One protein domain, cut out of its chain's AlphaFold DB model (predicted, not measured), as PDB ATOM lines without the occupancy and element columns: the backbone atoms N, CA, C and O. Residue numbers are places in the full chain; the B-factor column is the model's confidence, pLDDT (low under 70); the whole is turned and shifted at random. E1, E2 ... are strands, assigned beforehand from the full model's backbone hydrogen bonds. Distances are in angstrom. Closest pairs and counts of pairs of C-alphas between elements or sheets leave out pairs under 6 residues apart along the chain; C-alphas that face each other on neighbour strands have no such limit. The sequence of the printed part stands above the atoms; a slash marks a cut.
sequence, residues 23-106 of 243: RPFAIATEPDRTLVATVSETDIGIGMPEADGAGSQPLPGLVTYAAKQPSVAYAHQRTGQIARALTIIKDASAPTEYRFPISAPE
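What this domain is: This is residues 23 to 106 of the 243 residues of an uncharacterized protein of Nonomuraea jabiensis (UniProt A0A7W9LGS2). A strongly twisted sheet of four strands, E3 to E6, has a small two-stranded hairpin, E1 and E2, loosely over one face and shifted toward the end where E5 turns into E6; its other face is bare. The final stretch runs back past E2, with residues 102 to 103 paired to it. The printed part has 84 residues, with no named helix and six strands in the order E1 to E6. The class is all strand, though under half of the residues are in named elements. The whole is compact, with a radius of gyration of the C-alphas of 12.8 A and spans of 41 by 30 by 20 A.

Where its parts are: E1, residues 35 to 39, is 12.7 A long and begins with C-alpha 35 at (194.164, 243.013, 213.333). E2, residues 42 to 46, spans 13.5 A. E3 is residues 56 to 59, 9.1 A, and E4 residues 62 to 65, 10.2 A. E5, residues 72 to 79, spans 22.7 A; E6, residues 82 to 89, spans 22.1 A and ends with C-alpha 89 at (201.552, 228.953, 225.623).

How they stand to each other: E3, E4, E5 and E6 form a meander, each strand the antiparallel neighbour of the one before, only just strongly twisted with C-alphas up to 4.0 A off its plane. Within hydrogen-bond range are N 56 and O 64, 2.8 A, in E3 and E4; N 63 and O 76, 2.9 A, in E4 and E5; and N 75 and O 86, 2.9 A, in E5 and E6. The hairpin E1 and E2 is antiparallel, with N 37 and O 44 2.8 A apart. The closest C-alphas of E1 and E6 are those of Ala 37 and Ala 83, 7.2 A. E1 and E3 are apart.

The domain as a whole: The C-alphas farthest apart, those of Glu 41 and Ala 92, are 41.5 A apart. The printed part has no cut and no long link. Mean pLDDT of the printed part is 71.1; residues 23 to 43, 52 to 54 and 79 to 82 are under 70.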
ATOM      1  N   ARG A  23     192.335 256.748 211.812       41.22
ATOM      2  CA  ARG A  23     191.272 255.736 211.629       41.22
ATOM      3  C   ARG A  23     191.297 254.670 212.742       41.22
ATOM      4  O   ARG A  23     192.344 254.079 213.025       41.22
ATOM      5  N   PRO A  24     190.169 254.418 213.433       39.03
ATOM      6  CA  PRO A  24     190.072 253.313 214.375       39.03
ATOM      7  C   PRO A  24     190.254 251.996 213.621       39.03
ATOM      8  O   PRO A  24     189.558 251.733 212.645       39.03
ATOM      9  N   PHE A  25     191.186 251.164 214.089       44.97
ATOM     10  CA  PHE A  25     191.314 249.789 213.619       44.97
ATOM     11  C   PHE A  25     189.963 249.121 213.881       44.97
ATOM     12  O   PHE A  25     189.505 249.115 215.032       44.97
ATOM     13  N   ALA A  26     189.314 248.585 212.847       47.31
ATOM     14  CA  ALA A  26     188.133 247.765 213.056       47.31
ATOM     15  C   ALA A  26     188.552 246.572 213.923       47.31
ATOM     16  O   ALA A  26     189.458 245.814 213.568       47.31
ATOM     17  N   ILE A  27     187.941 246.437 215.103       48.94
ATOM     18  CA  ILE A  27     188.094 245.239 215.924       48.94
ATOM     19  C   ILE A  27     187.598 244.090 215.056       48.94
ATOM     20  O   ILE A  27     186.421 244.061 214.701       48.94
ATOM     21  N   ALA A  28     188.489 243.179 214.678       47.25
ATOM     22  CA  ALA A  28     188.085 241.996 213.946       47.25
ATOM     23  C   ALA A  28     187.220 241.116 214.856       47.25
ATOM     24  O   ALA A  28     187.714 240.360 215.692       47.25
ATOM     25  N   THR A  29     185.910 241.279 214.712       46.34
ATOM     26  CA  THR A  29     184.873 240.425 215.292       46.34
ATOM     27  C   THR A  29     184.614 239.192 214.430       46.34
ATOM     28  O   THR A  29     183.888 238.299 214.853       46.34
ATOM     29  N   GLU A  30     185.220 239.108 213.245       47.75
ATOM     30  CA  GLU A  30     185.140 237.941 212.371       47.75
ATOM     31  C   GLU A  30     186.322 236.988 212.633       47.75
ATOM     32  O   GLU A  30     187.459 237.454 212.734       47.75
ATOM     33  N   PRO A  31     186.083 235.664 212.728       42.62
ATOM     34  CA  PRO A  31     187.118 234.647 212.976       42.62
ATOM     35  C   PRO A  31     188.233 234.624 211.921       42.62
ATOM     36  O   PRO A  31     189.343 234.173 212.202       42.62
ATOM     37  N   ASP A  32     187.940 235.158 210.737       45.78
ATOM     38  CA  ASP A  32     188.815 235.135 209.569       45.78
ATOM     39  C   ASP A  32     189.533 236.478 209.376       45.78
ATOM     40  O   ASP A  32     190.405 236.604 208.514       45.78
ATOM     41  N   ARG A  33     189.167 237.501 210.167       50.50
ATOM     42  CA  ARG A  33     189.707 238.849 210.015       50.50
ATOM     43  C   ARG A  33     190.767 239.168 211.054       50.50
ATOM     44  O   ARG A  33     190.733 238.829 212.233       50.50
ATOM     45  N   THR A  34     191.761 239.827 210.507       57.41
ATOM     46  CA  THR A  34     193.037 240.218 211.061       57.41
ATOM     47  C   THR A  34     192.918 241.438 211.972       57.41
ATOM     48  O   THR A  34     192.014 242.251 211.810       57.41
ATOM     49  N   LEU A  35     193.879 241.658 212.866       64.38
ATOM     50  CA  LEU A  35     194.164 243.013 213.333       64.38
ATOM     51  C   LEU A  35     194.594 243.835 212.110       64.38
ATOM     52  O   LEU A  35     195.694 243.625 211.606       64.38
ATOM     53  N   VAL A  36     193.712 244.704 211.613       61.97
ATOM     54  CA  VAL A  36     193.967 245.542 210.433       61.97
ATOM     55  C   VAL A  36     194.505 246.896 210.869       61.97
ATOM     56  O   VAL A  36     193.774 247.664 211.491       61.97
ATOM     57  N   ALA A  37     195.759 247.181 210.534       63.94
ATOM     58  CA  ALA A  37     196.331 248.515 210.540       63.94
ATOM     59  C   ALA A  37     196.106 249.177 209.184       63.94
ATOM     60  O   ALA A  37     196.586 248.675 208.173       63.94
ATOM     61  N   THR A  38     195.419 250.315 209.168       61.00
ATOM     62  CA  THR A  38     195.374 251.158 207.973       61.00
ATOM     63  C   THR A  38     196.605 252.065 207.970       61.00
ATOM     64  O   THR A  38     196.801 252.844 208.904       61.00
ATOM     65  N   VAL A  39     197.432 251.958 206.934       60.31
ATOM     66  CA  VAL A  39     198.599 252.811 206.672       60.31
ATOM     67  C   VAL A  39     198.387 253.461 205.309       60.31
ATOM     68  O   VAL A  39     198.239 252.747 204.318       60.31
ATOM     69  N   SER A  40     198.322 254.794 205.263       57.31
ATOM     70  CA  SER A  40     198.146 255.565 204.019       57.31
ATOM     71  C   SER A  40     197.009 255.046 203.128       57.31
ATOM     72  O   SER A  40     197.180 254.809 201.940       57.31
ATOM     73  N   GLU A  41     195.841 254.832 203.747       63.31
ATOM     74  CA  GLU A  41     194.608 254.296 203.135       63.31
ATOM     75  C   GLU A  41     194.642 252.827 202.687       63.31
ATOM     76  O   GLU A  41     193.662 252.328 202.134       63.31
ATOM     77  N   THR A  42     195.716 252.106 202.998       64.25
ATOM     78  CA  THR A  42     195.854 250.674 202.719       64.25
ATOM     79  C   THR A  42     195.794 249.837 203.983       64.25
ATOM     80  O   THR A  42     196.426 250.149 204.990       64.25
ATOM     81  N   ASP A  43     195.044 248.742 203.918       69.75
ATOM     82  CA  ASP A  43     194.828 247.848 205.049       69.75
ATOM     83  C   ASP A  43     195.883 246.733 205.080       69.75
ATOM     84  O   ASP A  43     195.974 245.903 204.174       69.75
ATOM     85  N   ILE A  44     196.664 246.696 206.161       74.25
ATOM     86  CA  ILE A  44     197.619 245.632 206.479       74.25
ATOM     87  C   ILE A  44     197.075 244.842 207.665       74.25
ATOM     88  O   ILE A  44     196.830 245.385 208.738       74.25
ATOM     89  N   GLY A  45     196.892 243.542 207.490       74.12
ATOM     90  CA  GLY A  45     196.294 242.644 208.463       74.12
ATOM     91  C   GLY A  45     197.279 241.630 209.032       74.12
ATOM     92  O   GLY A  45     197.981 240.959 208.281       74.12
ATOM     93  N   ILE A  46     197.255 241.433 210.352       78.06
ATOM     94  CA  ILE A  46     197.835 240.254 211.014       78.06
ATOM     95  C   ILE A  46     196.701 239.360 211.529       78.06
ATOM     96  O   ILE A  46     195.884 239.784 212.343       78.06
ATOM     97  N   GLY A  47     196.612 238.133 211.030       77.62
ATOM     98  CA  GLY A  47     195.632 237.124 211.432       77.62
ATOM     99  C   GLY A  47     196.127 236.229 212.561       77.62
ATOM    100  O   GLY A  47     197.311 236.224 212.899       77.62
ATOM    101  N   MET A  48     195.221 235.416 213.112       78.94
ATOM    102  CA  MET A  48     195.566 234.408 214.115       78.94
ATOM    103  C   MET A  48     195.590 232.995 213.513       78.94
ATOM    104  O   MET A  48     194.683 232.661 212.756       78.94
ATOM    105  N   PRO A  49     196.588 232.153 213.850       73.94
ATOM    106  CA  PRO A  49     196.834 230.882 213.157       73.94
ATOM    107  C   PRO A  49     195.657 229.899 213.182       73.94
ATOM    108  O   PRO A  49     195.329 229.283 212.175       73.94
ATOM    109  N   GLU A  50     195.041 229.726 214.352       75.25
ATOM    110  CA  GLU A  50     194.000 228.723 214.605       75.25
ATOM    111  C   GLU A  50     192.957 229.272 215.588       75.25
ATOM    112  O   GLU A  50     192.611 228.620 216.580       75.25
ATOM    113  N   ALA A  51     192.504 230.510 215.372       70.56
ATOM    114  CA  ALA A  51     191.433 231.071 216.187       70.56
ATOM    115  C   ALA A  51     190.157 230.216 216.057       70.56
ATOM    116  O   ALA A  51     189.796 229.757 214.971       70.56
ATOM    117  N   ASP A  52     189.505 229.967 217.189       69.56
ATOM    118  CA  ASP A  52     188.232 229.263 217.291       69.56
ATOM    119  C   ASP A  52     187.125 230.286 217.549       69.56
ATOM    120  O   ASP A  52     186.781 230.598 218.691       69.56
ATOM    121  N   GLY A  53     186.628 230.875 216.462       68.69
ATOM    122  CA  GLY A  53     185.567 231.875 216.503       68.69
ATOM    123  C   GLY A  53     186.044 233.318 216.695       68.69
ATOM    124  O   GLY A  53     187.226 233.649 216.593       68.69
ATOM    125  N   ALA A  54     185.065 234.192 216.926       69.94
ATOM    126  CA  ALA A  54     185.257 235.630 217.068       69.94
ATOM    127  C   ALA A  54     186.106 235.996 218.297       69.94
ATOM    128  O   ALA A  54     186.029 235.359 219.351       69.94
ATOM    129  N   GLY A  55     186.880 237.075 218.177       71.88
ATOM    130  CA  GLY A  55     187.620 237.642 219.298       71.88
ATOM    131  C   GLY A  55     186.698 238.270 220.349       71.88
ATOM    132  O   GLY A  55     185.709 238.921 220.026       71.88
ATOM    133  N   SER A  56     187.053 238.116 221.623       75.06
ATOM    134  CA  SER A  56     186.455 238.843 222.745       75.06
ATOM    135  C   SER A  56     187.368 239.995 223.155       75.06
ATOM    136  O   SER A  56     188.581 239.810 223.243       75.06
ATOM    137  N   GLN A  57     186.802 241.171 223.424       73.19
ATOM    138  CA  GLN A  57     187.558 242.352 223.835       73.19
ATOM    139  C   GLN A  57     187.405 242.605 225.342       73.19
ATOM    140  O   GLN A  57     186.481 243.303 225.758       73.19
ATOM    141  N   PRO A  58     188.296 242.061 226.189       70.25
ATOM    142  CA  PRO A  58     188.229 242.293 227.630       70.25
ATOM    143  C   PRO A  58     188.677 243.703 228.038       70.25
ATOM    144  O   PRO A  58     188.288 244.172 229.103       70.25
ATOM    145  N   LEU A  59     189.518 244.365 227.232       71.69
ATOM    146  CA  LEU A  59     190.043 245.709 227.493       71.69
ATOM    147  C   LEU A  59     190.173 246.509 226.184       71.69
ATOM    148  O   LEU A  59     190.399 245.919 225.121       71.69
ATOM    149  N   PRO A  60     190.100 247.853 226.229       73.25
ATOM    150  CA  PRO A  60     190.416 248.690 225.075       73.25
ATOM    151  C   PRO A  60     191.791 248.339 224.491       73.25
ATOM    152  O   PRO A  60     192.777 248.243 225.217       73.25
ATOM    153  N   GLY A  61     191.853 248.111 223.176       72.38
ATOM    154  CA  GLY A  61     193.095 247.746 222.485       72.38
ATOM    155  C   GLY A  61     193.606 246.317 222.717       72.38
ATOM    156  O   GLY A  61     194.660 245.991 222.179       72.38
ATOM    157  N   LEU A  62     192.900 245.461 223.467       76.38
ATOM    158  CA  LEU A  62     193.239 244.046 223.643       76.38
ATOM    159  C   LEU A  62     192.073 243.161 223.201       76.38
ATOM    160  O   LEU A  62     191.015 243.174 223.824       76.38
ATOM    161  N   VAL A  63     192.295 242.340 222.181       79.62
ATOM    162  CA  VAL A  63     191.339 241.329 221.718       79.62
ATOM    163  C   VAL A  63     191.936 239.959 221.979       79.62
ATOM    164  O   VAL A  63     193.083 239.709 221.629       79.62
ATOM    165  N   THR A  64     191.179 239.066 222.601       83.12
ATOM    166  CA  THR A  64     191.587 237.689 222.893       83.12
ATOM    167  C   THR A  64     190.758 236.705 222.094       83.12
ATOM    168  O   THR A  64     189.549 236.881 221.971       83.12
ATOM    169  N   TYR A  65     191.390 235.647 221.602       80.81
ATOM    170  CA  TYR A  65     190.746 234.607 220.810       80.81
ATOM    171  C   TYR A  65     190.931 233.264 221.507       80.81
ATOM    172  O   TYR A  65     192.026 232.938 221.995       80.81
ATOM    173  N   ALA A  66     189.860 232.472 221.534       75.31
ATOM    174  CA  ALA A  66     189.994 231.051 221.793       75.31
ATOM    175  C   ALA A  66     190.820 230.433 220.660       75.31
ATOM    176  O   ALA A  66     190.766 230.880 219.518       75.31
ATOM    177  N   ALA A  67     191.631 229.437 220.989       80.19
ATOM    178  CA  ALA A  67     192.352 228.660 219.997       80.19
ATOM    179  C   ALA A  67     191.688 227.295 219.876       80.19
ATOM    180  O   ALA A  67     191.243 226.750 220.890       80.19
ATOM    181  N   LYS A  68     191.716 226.703 218.679       82.00
ATOM    182  CA  LYS A  68     191.234 225.327 218.465       82.00
ATOM    183  C   LYS A  68     191.942 224.323 219.381       82.00
ATOM    184  O   LYS A  68     191.358 223.319 219.783       82.00
ATOM    185  N   GLN A  69     193.192 224.607 219.754       82.56
ATOM    186  CA  GLN A  69     193.939 223.821 220.732       82.56
ATOM    187  C   GLN A  69     193.883 224.442 222.138       82.56
ATOM    188  O   GLN A  69     194.293 225.589 222.331       82.56
ATOM    189  N   PRO A  70     193.492 223.678 223.177       83.69
ATOM    190  CA  PRO A  70     193.323 224.216 224.528       83.69
ATOM    191  C   PRO A  70     194.644 224.622 225.197       83.69
ATOM    192  O   PRO A  70     194.625 225.391 226.163       83.69
ATOM    193  N   SER A  71     195.778 224.122 224.694       80.44
ATOM    194  CA  SER A  71     197.141 224.379 225.178       80.44
ATOM    195  C   SER A  71     197.681 225.761 224.797       80.44
ATOM    196  O   SER A  71     198.727 226.171 225.314       80.44
ATOM    197  N   VAL A  72     196.955 226.515 223.964       84.62
ATOM    198  CA  VAL A  72     197.301 227.885 223.576       84.62
ATOM    199  C   VAL A  72     196.104 228.833 223.695       84.62
ATOM    200  O   VAL A  72     194.963 228.422 223.916       84.62
ATOM    201  N   ALA A  73     196.380 230.128 223.667       84.81
ATOM    202  CA  ALA A  73     195.402 231.191 223.472       84.81
ATOM    203  C   ALA A  73     196.071 232.319 222.690       84.81
ATOM    204  O   ALA A  73     197.294 232.475 222.760       84.81
ATOM    205  N   TYR A  74     195.278 233.112 221.982       85.12
ATOM    206  CA  TYR A  74     195.796 234.188 221.150       85.12
ATOM    207  C   TYR A  74     195.289 235.539 221.624       85.12
ATOM    208  O   TYR A  74     194.184 235.648 222.159       85.12
ATOM    209  N   ALA A  75     196.090 236.576 221.413       83.06
ATOM    210  CA  ALA A  75     195.655 237.939 221.639       83.06
ATOM    211  C   ALA A  75     196.262 238.904 220.626       83.06
ATOM    212  O   ALA A  75     197.434 238.799 220.277       83.06
ATOM    213  N   HIS A  76     195.470 239.878 220.209       81.56
ATOM    214  CA  HIS A  76     195.946 241.071 219.537       81.56
ATOM    215  C   HIS A  76     196.004 242.215 220.537       81.56
ATOM    216  O   HIS A  76     195.038 242.457 221.261       81.56
ATOM    217  N   GLN A  77     197.127 242.923 220.563       76.88
ATOM    218  CA  GLN A  77     197.300 244.127 221.356       76.88
ATOM    219  C   GLN A  77     197.646 245.302 220.447       76.88
ATOM    220  O   GLN A  77     198.501 245.186 219.567       76.88
ATOM    221  N   ARG A  78     197.020 246.448 220.711       73.19
ATOM    222  CA  ARG A  78     197.379 247.740 220.135       73.19
ATOM    223  C   ARG A  78     197.930 248.664 221.213       73.19
ATOM    224  O   ARG A  78     197.298 248.852 222.252       73.19
ATOM    225  N   THR A  79     199.062 249.294 220.918       66.94
ATOM    226  CA  THR A  79     199.646 250.356 221.745       66.94
ATOM    227  C   THR A  79     200.100 251.492 220.832       66.94
ATOM    228  O   THR A  79     201.151 251.404 220.202       66.94
ATOM    229  N   GLY A  80     199.291 252.552 220.723       68.25
ATOM    230  CA  GLY A  80     199.552 253.656 219.792       68.25
ATOM    231  C   GLY A  80     199.553 253.191 218.331       68.25
ATOM    232  O   GLY A  80     198.537 252.684 217.841       68.25
ATOM    233  N   GLN A  81     200.699 253.352 217.664       63.78
ATOM    234  CA  GLN A  81     200.958 252.927 216.280       63.78
ATOM    235  C   GLN A  81     201.400 251.457 216.162       63.78
ATOM    236  O   GLN A  81     201.513 250.930 215.061       63.78
ATOM    237  N   ILE A  82     201.638 250.767 217.283       66.69
ATOM    238  CA  ILE A  82     202.139 249.391 217.271       66.69
ATOM    239  C   ILE A  82     200.973 248.408 217.351       66.69
ATOM    240  O   ILE A  82     200.200 248.403 218.316       66.69
ATOM    241  N   ALA A  83     200.911 247.530 216.355       72.56
ATOM    242  CA  ALA A  83     200.087 246.332 216.315       72.56
ATOM    243  C   ALA A  83     200.925 245.112 216.736       72.56
ATOM    244  O   ALA A  83     202.046 244.928 216.263       72.56
ATOM    245  N   ARG A  84     200.407 244.267 217.634       76.94
ATOM    246  CA  ARG A  84     201.099 243.053 218.089       76.94
ATOM    247  C   ARG A  84     200.162 241.853 218.127       76.94
ATOM    248  O   ARG A  84     199.111 241.908 218.760       76.94
ATOM    249  N   ALA A  85     200.604 240.743 217.542       78.75
ATOM    250  CA  ALA A  85     200.033 239.419 217.757       78.75
ATOM    251  C   ALA A  85     200.795 238.684 218.874       78.75
ATOM    252  O   ALA A  85     202.025 238.662 218.902       78.75
ATOM    253  N   LEU A  86     200.068 238.090 219.818       83.50
ATOM    254  CA  LEU A  86     200.599 237.363 220.968       83.50
ATOM    255  C   LEU A  86     200.052 235.936 220.983       83.50
ATOM    256  O   LEU A  86     198.848 235.717 220.868       83.50
ATOM    257  N   THR A  87     200.941 234.967 221.208       84.12
ATOM    258  CA  THR A  87     200.575 233.578 221.514       84.12
ATOM    259  C   THR A  87     200.907 233.268 222.964       84.12
ATOM    260  O   THR A  87     202.047 233.405 223.405       84.12
ATOM    261  N   ILE A  88     199.904 232.826 223.713       84.69
ATOM    262  CA  ILE A  88     200.031 232.434 225.112       84.69
ATOM    263  C   ILE A  88     200.114 230.911 225.169       84.69
ATOM    264  O   ILE A  88     199.112 230.218 224.999       84.69
ATOM    265  N   ILE A  89     201.309 230.389 225.443       82.31
ATOM    266  CA  ILE A  89     201.552 228.953 225.623       82.31
ATOM    267  C   ILE A  89     201.208 228.564 227.062       82.31
ATOM    268  O   ILE A  89     201.853 229.016 228.013       82.31
ATOM    269  N   LYS A  90     200.196 227.713 227.242       76.56
ATOM    270  CA  LYS A  90     199.725 227.292 228.571       76.56
ATOM    271  C   LYS A  90     200.516 226.102 229.108       76.56
ATOM    272  O   LYS A  90     200.772 226.022 230.314       76.56
ATOM    273  N   ASP A  91     200.919 225.175 228.238       74.00
ATOM    274  CA  ASP A  91     201.679 223.987 228.620       74.00
ATOM    275  C   ASP A  91     202.454 223.340 227.458       74.00
ATOM    276  O   ASP A  91     202.464 223.826 226.334       74.00
ATOM    277  N   ALA A  92     203.143 222.236 227.768       75.88
ATOM    278  CA  ALA A  92     204.052 221.534 226.866       75.88
ATOM    279  C   ALA A  92     203.365 220.742 225.736       75.88
ATOM    280  O   ALA A  92     204.068 220.157 224.920       75.88
ATOM    281  N   SER A  93     202.032 220.668 225.707       77.50
ATOM    282  CA  SER A  93     201.291 220.088 224.581       77.50
ATOM    283  C   SER A  93     200.983 221.104 223.478       77.50
ATOM    284  O   SER A  93     200.362 220.743 222.484       77.50
ATOM    285  N   ALA A  94     201.396 222.363 223.650       81.69
ATOM    286  CA  ALA A  94     201.263 223.392 222.631       81.69
ATOM    287  C   ALA A  94     202.075 223.067 221.363       81.69
ATOM    288  O   ALA A  94     203.133 222.434 221.468       81.69
ATOM    289  N   PRO A  95     201.620 223.528 220.182       79.62
ATOM    290  CA  PRO A  95     202.384 223.429 218.948       79.62
ATOM    291  C   PRO A  95     203.762 224.072 219.071       79.62
ATOM    292  O   PRO A  95     203.971 225.029 219.815       79.62
ATOM    293  N   THR A  96     204.704 223.559 218.294       76.81
ATOM    294  CA  THR A  96     206.040 224.148 218.153       76.81
ATOM    295  C   THR A  96     206.123 225.136 216.993       76.81
ATOM    296  O   THR A  96     207.172 225.733 216.783       76.81
ATOM    297  N   GLU A  97     205.036 225.299 216.240       75.94
ATOM    298  CA  GLU A  97     204.958 226.136 215.050       75.94
ATOM    299  C   GLU A  97     203.633 226.905 215.040       75.94
ATOM    300  O   GLU A  97     202.585 226.348 215.367       75.94
ATOM    301  N   TYR A  98     203.692 228.183 214.665       79.69
ATOM    302  CA  TYR A  98     202.544 229.081 214.573       79.69
ATOM    303  C   TYR A  98     202.653 229.888 213.285       79.69
ATOM    304  O   TYR A  98     203.658 230.556 213.055       79.69
ATOM    305  N   ARG A  99     201.616 229.830 212.449       81.94
ATOM    306  CA  ARG A  99     201.574 230.515 211.156       81.94
ATOM    307  C   ARG A  99     200.575 231.653 211.237       81.94
ATOM    308  O   ARG A  99     199.380 231.398 211.251       81.94
ATOM    309  N   PHE A 100     201.059 232.884 211.337       82.38
ATOM    310  CA  PHE A 100     200.202 234.067 211.357       82.38
ATOM    311  C   PHE A 100     199.891 234.461 209.913       82.38
ATOM    312  O   PHE A 100     200.827 234.789 209.180       82.38
ATOM    313  N   PRO A 101     198.622 234.407 209.475       78.81
ATOM    314  CA  PRO A 101     198.249 234.923 208.167       78.81
ATOM    315  C   PRO A 101     198.563 236.416 208.105       78.81
ATOM    316  O   PRO A 101     198.214 237.150 209.026       78.81
ATOM    317  N   ILE A 102     199.205 236.867 207.035       77.88
ATOM    318  CA  ILE A 102     199.396 238.292 206.774       77.88
ATOM    319  C   ILE A 102     198.563 238.651 205.552       77.88
ATOM    320  O   ILE A 102     198.646 237.978 204.528       77.88
ATOM    321  N   SER A 103     197.755 239.698 205.678       74.81
ATOM    322  CA  SER A 103     197.027 240.307 204.570       74.81
ATOM    323  C   SER A 103     197.677 241.643 204.263       74.81
ATOM    324  O   SER A 103     197.864 242.453 205.165       74.81
ATOM    325  N   ALA A 104     198.019 241.884 203.011       77.75
ATOM    326  CA  ALA A 104     198.544 243.161 202.566       77.75
ATOM    327  C   ALA A 104     198.107 243.396 201.113       77.75
ATOM    328  O   ALA A 104     197.754 242.430 200.427       77.75
ATOM    329  N   PRO A 105     198.109 244.651 200.641       78.25
ATOM    330  CA  PRO A 105     197.813 244.975 199.252       78.25
ATOM    331  C   PRO A 105     198.694 244.193 198.275       78.25
ATOM    332  O   PRO A 105     199.835 243.840 198.590       78.25
ATOM    333  N   GLU A 106     198.181 243.953 197.073       76.62
ATOM    334  CA  GLU A 106     198.946 243.295 196.018       76.62
ATOM    335  C   GLU A 106     200.253 244.055 195.733       76.62
ATOM    336  O   GLU A 106     200.274 245.284 195.682       76.62
TER     337      GLU A 106